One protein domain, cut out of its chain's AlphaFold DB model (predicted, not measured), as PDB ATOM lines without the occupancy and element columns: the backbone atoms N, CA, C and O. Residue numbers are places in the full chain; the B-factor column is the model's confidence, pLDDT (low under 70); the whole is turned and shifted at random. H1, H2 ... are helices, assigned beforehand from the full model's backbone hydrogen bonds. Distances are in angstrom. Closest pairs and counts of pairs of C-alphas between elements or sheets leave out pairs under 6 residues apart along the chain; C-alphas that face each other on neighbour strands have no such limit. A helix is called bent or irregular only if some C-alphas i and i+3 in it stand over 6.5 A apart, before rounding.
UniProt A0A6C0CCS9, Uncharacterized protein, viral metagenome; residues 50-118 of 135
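Overview. This is residues 50 to 118 of the 135 residues of an uncharacterized protein of viral metagenome (UniProt A0A6C0CCS9). Two long helices, H1 and H2, form a flat, open V, with the tight link between them at its closed end and the two arms ending far from each other. The last turns of H1 bend at the point of the V, at a kink of 59 degrees near residue 81. The printed part has 69 residues with two named helices, H1 then H2, and no named strand; the class is all helix. It is extended, with a radius of gyration of the C-alphas of 18.5 A and spans of 49 by 43 by 10 A.

Along the chain. H1 covers residues 50 to 87, 52.7 A from first to last C-alpha, and begins at C-alpha 50 (516.005, 276.163, 440.681). It is irregular: C-alphas 83 and 86 are 9.5 A apart. H2 covers residues 93 to 117, 36.6 A long, and ends at C-alpha 117 (532.376, 258.264, 405.402).

Arrangement. H1 and H2 are near each other, with 7 pairs of C-alphas within 10 A and the closest at 8.3 A. Residues 50 to 73 of H1 stand free, as do residues 95 to 118, of which 95 to 117 belong to H2. Every O i to N i+4 pair is within hydrogen-bond range in H2, and 32 of 34 in H1.

Size, cuts and confidence. The C-alphas of Leu 83 and Ser 118, the two farthest apart, are 53.5 A apart. The printed part has no cut. Mean pLDDT of the printed part is 91.0; residues 114 to 118 are under 70.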
ATOM      1  N   TYR A  50     516.085 277.211 439.668       85.31
ATOM      2  CA  TYR A  50     516.005 276.163 440.681       85.31
ATOM      3  C   TYR A  50     516.053 274.761 440.069       85.31
ATOM      4  O   TYR A  50     516.876 273.953 440.486       85.31
ATOM      5  N   ASP A  51     515.251 274.491 439.035       86.50
ATOM      6  CA  ASP A  51     515.199 273.162 438.414       86.50
ATOM      7  C   ASP A  51     516.518 272.775 437.736       86.50
ATOM      8  O   ASP A  51     516.933 271.618 437.800       86.50
ATOM      9  N   ALA A  52     517.208 273.743 437.127       87.81
ATOM     10  CA  ALA A  52     518.516 273.515 436.520       87.81
ATOM     11  C   ALA A  52     519.569 273.171 437.585       87.81
ATOM     12  O   ALA A  52     520.244 272.150 437.462       87.81
ATOM     13  N   LYS A  53     519.649 273.961 438.667       86.50
ATOM     14  CA  LYS A  53     520.561 273.694 439.793       86.50
ATOM     15  C   LYS A  53     520.228 272.395 440.522       86.50
ATOM     16  O   LYS A  53     521.130 271.676 440.938       86.50
ATOM     17  N   LYS A  54     518.942 272.084 440.681       89.31
ATOM     18  CA  LYS A  54     518.484 270.835 441.290       89.31
ATOM     19  C   LYS A  54     518.949 269.636 440.466       89.31
ATOM     20  O   LYS A  54     519.538 268.723 441.030       89.31
ATOM     21  N   ARG A  55     518.746 269.665 439.145       91.50
ATOM     22  CA  ARG A  55     519.196 268.596 438.245       91.50
ATOM     23  C   ARG A  55     520.716 268.440 438.259       91.50
ATOM     24  O   ARG A  55     521.208 267.321 438.286       91.50
ATOM     25  N   GLU A  56     521.450 269.549 438.256       92.31
ATOM     26  CA  GLU A  56     522.912 269.534 438.369       92.31
ATOM     27  C   GLU A  56     523.364 268.862 439.673       92.31
ATOM     28  O   GLU A  56     524.204 267.964 439.647       92.31
ATOM     29  N   LEU A  57     522.759 269.236 440.802       92.56
ATOM     30  CA  LEU A  57     523.055 268.641 442.102       92.56
ATOM     31  C   LEU A  57     522.702 267.148 442.147       92.56
ATOM     32  O   LEU A  57     523.472 266.346 442.670       92.56
ATOM     33  N   GLU A  58     521.555 266.755 441.592       94.75
ATOM     34  CA  GLU A  58     521.151 265.350 441.481       94.75
ATOM     35  C   GLU A  58     522.143 264.546 440.633       94.75
ATOM     36  O   GLU A  58     522.548 263.459 441.039       94.75
ATOM     37  N   GLN A  59     522.605 265.101 439.508       95.25
ATOM     38  CA  GLN A  59     523.610 264.476 438.649       95.25
ATOM     39  C   GLN A  59     524.954 264.315 439.373       95.25
ATOM     40  O   GLN A  59     525.571 263.250 439.302       95.25
ATOM     41  N   GLN A  60     525.403 265.347 440.094       95.75
ATOM     42  CA  GLN A  60     526.627 265.289 440.897       95.75
ATOM     43  C   GLN A  60     526.516 264.236 442.001       95.75
ATOM     44  O   GLN A  60     527.411 263.410 442.161       95.75
ATOM     45  N   ASN A  61     525.396 264.213 442.726       96.12
ATOM     46  CA  ASN A  61     525.148 263.226 443.772       96.12
ATOM     47  C   ASN A  61     525.109 261.802 443.218       96.12
ATOM     48  O   ASN A  61     525.689 260.896 443.819       96.12
ATOM     49  N   TYR A  62     524.467 261.608 442.066       96.69
ATOM     50  CA  TYR A  62     524.452 260.329 441.369       96.69
ATOM     51  C   TYR A  62     525.874 259.885 441.007       96.69
ATOM     52  O   TYR A  62     526.277 258.780 441.370       96.69
ATOM     53  N   SER A  63     526.656 260.765 440.371       96.56
ATOM     54  CA  SER A  63     528.044 260.481 439.997       96.56
ATOM     55  C   SER A  63     528.892 260.121 441.217       96.56
ATOM     56  O   SER A  63     529.557 259.092 441.216       96.56
ATOM     57  N   ASN A  64     528.817 260.918 442.285       97.12
ATOM     58  CA  ASN A  64     529.572 260.685 443.516       97.12
ATOM     59  C   ASN A  64     529.209 259.345 444.164       97.12
ATOM     60  O   ASN A  64     530.090 258.601 444.595       97.12
ATOM     61  N   THR A  65     527.916 259.019 444.204       97.06
ATOM     62  CA  THR A  65     527.425 257.755 444.768       97.06
ATOM     63  C   THR A  65     527.919 256.566 443.952       97.06
ATOM     64  O   THR A  65     528.423 255.598 444.519       97.06
ATOM     65  N   MET A  66     527.838 256.653 442.622       97.44
ATOM     66  CA  MET A  66     528.316 255.599 441.729       97.44
ATOM     67  C   MET A  66     529.829 255.392 441.870       97.44
ATOM     68  O   MET A  66     530.285 254.262 442.031       97.44
ATOM     69  N   THR A  67     530.614 256.472 441.893       97.38
ATOM     70  CA  THR A  67     532.064 256.401 442.113       97.38
ATOM     71  C   THR A  67     532.399 255.748 443.453       97.38
ATOM     72  O   THR A  67     533.275 254.889 443.510       97.38
ATOM     73  N   ALA A  68     531.682 256.095 444.526       97.81
ATOM     74  CA  ALA A  68     531.883 255.469 445.830       97.81
ATOM     75  C   ALA A  68     531.593 253.959 445.799       97.81
ATOM     76  O   ALA A  68     532.381 253.174 446.324       97.81
ATOM     77  N   MET A  69     530.508 253.536 445.143       97.81
ATOM     78  CA  MET A  69     530.179 252.114 444.981       97.81
ATOM     79  C   MET A  69     531.265 251.358 444.208       97.81
ATOM     80  O   MET A  69     531.691 250.289 444.643       97.81
ATOM     81  N   ILE A  70     531.750 251.929 443.101       96.69
ATOM     82  CA  ILE A  70     532.830 251.344 442.294       96.69
ATOM     83  C   ILE A  70     534.111 251.211 443.121       96.69
ATOM     84  O   ILE A  70     534.731 250.150 443.118       96.69
ATOM     85  N   ASN A  71     534.486 252.253 443.865       97.75
ATOM     86  CA  ASN A  71     535.683 252.232 444.703       97.75
ATOM     87  C   ASN A  71     535.590 251.169 445.798       97.75
ATOM     88  O   ASN A  71     536.528 250.403 445.981       97.75
ATOM     89  N   ASN A  72     534.445 251.065 446.473       97.88
ATOM     90  CA  ASN A  72     534.230 250.028 447.483       97.88
ATOM     91  C   ASN A  72     534.360 248.622 446.883       97.88
ATOM     92  O   ASN A  72     534.959 247.737 447.489       97.88
ATOM     93  N   TRP A  73     533.832 248.421 445.676       96.44
ATOM     94  CA  TRP A  73     533.916 247.141 444.982       96.44
ATOM     95  C   TRP A  73     535.340 246.809 444.509       96.44
ATOM     96  O   TRP A  73     535.771 245.661 444.589       96.44
ATOM     97  N   ASN A  74     536.096 247.809 444.049       95.69
ATOM     98  CA  ASN A  74     537.517 247.657 443.733       95.69
ATOM     99  C   ASN A  74     538.324 247.282 444.977       95.69
ATOM    100  O   ASN A  74     539.065 246.305 444.933       95.69
ATOM    101  N   ASN A  75     538.115 247.997 446.084       97.19
ATOM    102  CA  ASN A  75     538.807 247.737 447.342       97.19
ATOM    103  C   ASN A  75     538.536 246.318 447.846       97.19
ATOM    104  O   ASN A  75     539.473 245.613 448.183       97.19
ATOM    105  N   TYR A  76     537.282 245.858 447.806       96.44
ATOM    106  CA  TYR A  76     536.935 244.483 448.179       96.44
ATOM    107  C   TYR A  76     537.706 243.429 447.364       96.44
ATOM    108  O   TYR A  76     538.170 242.427 447.906       96.44
ATOM    109  N   ARG A  77     537.856 243.642 446.052       95.25
ATOM    110  CA  ARG A  77     538.615 242.724 445.190       95.25
ATOM    111  C   ARG A  77     540.112 242.791 445.440       95.25
ATOM    112  O   ARG A  77     540.756 241.749 445.420       95.25
ATOM    113  N   ASP A  78     540.643 243.990 445.660       95.56
ATOM    114  CA  ASP A  78     542.052 244.195 445.996       95.56
ATOM    115  C   ASP A  78     542.377 243.516 447.337       95.56
ATOM    116  O   ASP A  78     543.315 242.731 447.396       95.56
ATOM    117  N   GLU A  79     541.534 243.675 448.360       95.88
ATOM    118  CA  GLU A  79     541.678 242.983 449.649       95.88
ATOM    119  C   GLU A  79     541.649 241.455 449.503       95.88
ATOM    120  O   GLU A  79     542.428 240.748 450.143       95.88
ATOM    121  N   LEU A  80     540.775 240.916 448.646       95.06
ATOM    122  CA  LEU A  80     540.749 239.478 448.369       95.06
ATOM    123  C   LEU A  80     541.970 239.000 447.587       95.06
ATOM    124  O   LEU A  80     542.471 237.915 447.871       95.06
ATOM    125  N   ASN A  81     542.456 239.792 446.633       94.81
ATOM    126  CA  ASN A  81     543.704 239.507 445.933       94.81
ATOM    127  C   ASN A  81     544.891 239.522 446.902       94.81
ATOM    128  O   ASN A  81     545.730 238.633 446.824       94.81
ATOM    129  N   ASP A  82     544.927 240.457 447.848       95.06
ATOM    130  CA  ASP A  82     545.977 240.529 448.863       95.06
ATOM    131  C   ASP A  82     545.917 239.335 449.833       95.06
ATOM    132  O   ASP A  82     546.951 238.798 450.227       95.06
ATOM    133  N   LEU A  83     544.710 238.885 450.200       95.75
ATOM    134  CA  LEU A  83     544.514 237.762 451.123       95.75
ATOM    135  C   LEU A  83     544.793 236.397 450.480       95.75
ATOM    136  O   LEU A  83     545.341 235.503 451.125       95.75
ATOM    137  N   LEU A  84     544.346 236.211 449.239       94.12
ATOM    138  CA  LEU A  84     544.333 234.919 448.555       94.12
ATOM    139  C   LEU A  84     545.448 234.789 447.507       94.12
ATOM    140  O   LEU A  84     545.750 233.679 447.079       94.12
ATOM    141  N   GLY A  85     546.070 235.887 447.081       90.88
ATOM    142  CA  GLY A  85     547.070 235.885 446.018       90.88
ATOM    143  C   GLY A  85     546.542 235.217 444.748       90.88
ATOM    144  O   GLY A  85     545.455 235.532 444.258       90.88
ATOM    145  N   ASP A  86     547.292 234.236 444.251       89.12
ATOM    146  CA  ASP A  86     547.028 233.557 442.978       89.12
ATOM    147  C   ASP A  86     545.749 232.705 442.961       89.12
ATOM    148  O   ASP A  86     545.247 232.380 441.885       89.12
ATOM    149  N   ILE A  87     545.197 232.336 444.127       92.19
ATOM    150  CA  ILE A  87     543.920 231.603 444.196       92.19
ATOM    151  C   ILE A  87     542.708 232.542 444.259       92.19
ATOM    152  O   ILE A  87     541.570 232.071 444.338       92.19
ATOM    153  N   SER A  88     542.925 233.861 444.241       93.50
ATOM    154  CA  SER A  88     541.833 234.828 444.238       93.50
ATOM    155  C   SER A  88     540.997 234.718 442.956       93.50
ATOM    156  O   SER A  88     541.548 234.720 441.852       93.50
ATOM    157  N   PRO A  89     539.655 234.733 443.056       92.94
ATOM    158  CA  PRO A  89     538.784 234.767 441.882       92.94
ATOM    159  C   PRO A  89     538.884 236.086 441.099       92.94
ATOM    160  O   PRO A  89     538.372 236.176 439.985       92.94
ATOM    161  N   TYR A  90     539.513 237.111 441.678       93.88
ATOM    162  CA  TYR A  90     539.672 238.433 441.075       93.88
ATOM    163  C   TYR A  90     541.101 238.699 440.601       93.88
ATOM    164  O   TYR A  90     541.469 239.854 440.375       93.88
ATOM    165  N   ILE A  91     541.912 237.657 440.424       91.25
ATOM    166  CA  ILE A  91     543.247 237.822 439.860       91.25
ATOM    167  C   ILE A  91     543.154 238.518 438.491       91.25
ATOM    168  O   ILE A  91     542.333 238.166 437.642       91.25
ATOM    169  N   ASN A  92     543.964 239.556 438.297       90.56
ATOM    170  CA  ASN A  92     544.025 240.352 437.068       90.56
ATOM    171  C   ASN A  92     542.696 241.007 436.619       90.56
ATOM    172  O   ASN A  92     542.467 241.246 435.427       90.56
ATOM    173  N   TYR A  93     541.770 241.293 437.546       94.25
ATOM    174  CA  TYR A  93     540.489 241.911 437.175       94.25
ATOM    175  C   TYR A  93     540.663 243.300 436.540       94.25
ATOM    176  O   TYR A  93     539.836 243.705 435.723       94.25
ATOM    177  N   LYS A  94     541.727 244.032 436.902       94.56
ATOM    178  CA  LYS A  94     542.017 245.377 436.383       94.56
ATOM    179  C   LYS A  94     542.329 245.317 434.887       94.56
ATOM    180  O   LYS A  94     541.770 246.090 434.115       94.56
ATOM    181  N   GLU A  95     543.137 244.348 434.466       95.38
ATOM    182  CA  GLU A  95     543.491 244.103 433.069       95.38
ATOM    183  C   GLU A  95     542.278 243.671 432.245       95.38
ATOM    184  O   GLU A  95     542.123 244.102 431.103       95.38
ATOM    185  N   ILE A  96     541.404 242.830 432.810       94.12
ATOM    186  CA  ILE A  96     540.174 242.398 432.132       94.12
ATOM    187  C   ILE A  96     539.247 243.595 431.902       94.12
ATOM    188  O   ILE A  96     538.774 243.787 430.784       94.12
ATOM    189  N   ILE A  97     539.025 244.427 432.927       94.56
ATOM    190  CA  ILE A  97     538.197 245.634 432.796       94.56
ATOM    191  C   ILE A  97     538.796 246.588 431.757       94.56
ATOM    192  O   ILE A  97     538.058 247.112 430.927       94.56
ATOM    193  N   GLN A  98     540.117 246.786 431.759       96.25
ATOM    194  CA  GLN A  98     540.768 247.663 430.786       96.25
ATOM    195  C   GLN A  98     540.557 247.179 429.346       96.25
ATOM    196  O   GLN A  98     540.215 247.982 428.484       96.25
ATOM    197  N   LYS A  99     540.664 245.868 429.092       97.00
ATOM    198  CA  LYS A  99     540.381 245.300 427.765       97.00
ATOM    199  C   LYS A  99     538.949 245.571 427.310       97.00
ATOM    200  O   LYS A  99     538.751 245.944 426.162       97.00
ATOM    201  N   MET A 100     537.970 245.438 428.206       95.69
ATOM    202  CA  MET A 100     536.573 245.752 427.885       95.69
ATOM    203  C   MET A 100     536.398 247.230 427.508       95.69
ATOM    204  O   MET A 100     535.720 247.538 426.534       95.69
ATOM    205  N   ILE A 101     537.048 248.140 428.243       95.25
ATOM    206  CA  ILE A 101     537.026 249.580 427.943       95.25
ATOM    207  C   ILE A 101     537.632 249.857 426.561       95.25
ATOM    208  O   ILE A 101     537.077 250.632 425.783       95.25
ATOM    209  N   ASP A 102     538.764 249.229 426.246       96.50
ATOM    210  CA  ASP A 102     539.448 249.417 424.966       96.50
ATOM    211  C   ASP A 102     538.612 248.875 423.792       96.50
ATOM    212  O   ASP A 102     538.519 249.520 422.745       96.50
ATOM    213  N   GLU A 103     537.951 247.727 423.975       95.06
ATOM    214  CA  GLU A 103     537.025 247.143 423.000       95.06
ATOM    215  C   GLU A 103     535.810 248.047 422.748       95.06
ATOM    216  O   GLU A 103     535.482 248.325 421.589       95.06
ATOM    217  N   ASP A 104     535.181 248.564 423.806       94.62
ATOM    218  CA  ASP A 104     534.046 249.487 423.697       94.62
ATOM    219  C   ASP A 104     534.441 250.778 422.966       94.62
ATOM    220  O   ASP A 104     533.741 251.228 422.052       94.62
ATOM    221  N   ASN A 105     535.597 251.352 423.309       93.94
ATOM    222  CA  ASN A 105     536.122 252.547 422.647       93.94
ATOM    223  C   ASN A 105     536.384 252.304 421.157       93.94
ATOM    224  O   ASN A 105     536.009 253.128 420.320       93.94
ATOM    225  N   TYR A 106     536.971 251.157 420.811       94.44
ATOM    226  CA  TYR A 106     537.199 250.773 419.421       94.44
ATOM    227  C   TYR A 106     535.886 250.623 418.637       94.44
ATOM    228  O   TYR A 106     535.778 251.079 417.493       94.44
ATOM    229  N   ILE A 107     534.859 250.015 419.241       92.81
ATOM    230  CA  ILE A 107     533.532 249.876 418.625       92.81
ATOM    231  C   ILE A 107     532.916 251.255 418.368       92.81
ATOM    232  O   ILE A 107     532.440 251.517 417.258       92.81
ATOM    233  N   LEU A 108     532.952 252.143 419.363       91.12
ATOM    234  CA  LEU A 108     532.451 253.511 419.239       91.12
ATOM    235  C   LEU A 108     533.169 254.263 418.114       91.12
ATOM    236  O   LEU A 108     532.516 254.828 417.233       91.12
ATOM    237  N   GLU A 109     534.499 254.210 418.077       90.44
ATOM    238  CA  GLU A 109     535.307 254.839 417.029       90.44
ATOM    239  C   GLU A 109     534.937 254.319 415.632       90.44
ATOM    240  O   GLU A 109     534.725 255.105 414.699       90.44
ATOM    241  N   LYS A 110     534.781 252.998 415.473       88.69
ATOM    242  CA  LYS A 110     534.327 252.386 414.214       88.69
ATOM    243  C   LYS A 110     532.938 252.864 413.798       88.69
ATOM    244  O   LYS A 110     532.718 253.087 412.603       88.69
ATOM    245  N   MET A 111     532.005 253.028 414.738       85.88
ATOM    246  CA  MET A 111     530.665 253.545 414.441       85.88
ATOM    247  C   MET A 111     530.716 254.994 413.942       85.88
ATOM    248  O   MET A 111     530.120 255.306 412.907       85.88
ATOM    249  N   TYR A 112     531.465 255.868 414.620       82.31
ATOM    250  CA  TYR A 112     531.612 257.267 414.207       82.31
ATOM    251  C   TYR A 112     532.356 257.412 412.871       82.31
ATOM    252  O   TYR A 112     531.951 258.209 412.024       82.31
ATOM    253  N   SER A 113     533.378 256.586 412.634       79.12
ATOM    254  CA  SER A 113     534.149 256.586 411.385       79.12
ATOM    255  C   SER A 113     533.293 256.211 410.172       79.12
ATOM    256  O   SER A 113     533.390 256.865 409.134       79.12
ATOM    257  N   ARG A 114     532.409 255.207 410.302       63.84
ATOM    258  CA  ARG A 114     531.453 254.809 409.247       63.84
ATOM    259  C   ARG A 114     530.405 255.886 408.969       63.84
ATOM    260  O   ARG A 114     530.026 256.097 407.822       63.84
ATOM    261  N   LYS A 115     529.942 256.581 410.011       60.91
ATOM    262  CA  LYS A 115     528.953 257.658 409.867       60.91
ATOM    263  C   LYS A 115     529.519 258.857 409.097       60.91
ATOM    264  O   LYS A 115     528.802 259.447 408.297       60.91
ATOM    265  N   ASN A 116     530.798 259.176 409.291       58.31
ATOM    266  CA  ASN A 116     531.456 260.279 408.586       58.31
ATOM    267  C   ASN A 116     531.840 259.940 407.135       58.31
ATOM    268  O   ASN A 116     531.884 260.844 406.307       58.31
ATOM    269  N   THR A 117     532.071 258.667 406.793       55.62
ATOM    270  CA  THR A 117     532.376 258.264 405.402       55.62
ATOM    271  C   THR A 117     531.149 258.309 404.487       55.62
ATOM    272  O   THR A 117     531.293 258.534 403.295       55.62
ATOM    273  N   SER A 118     529.936 258.177 405.035       55.00
ATOM    274  CA  SER A 118     528.673 258.255 404.279       55.00
ATOM    275  C   SER A 118     528.242 259.681 403.894       55.00
ATOM    276  O   SER A 118     527.246 259.832 403.192       55.00
TER     277      SER A 118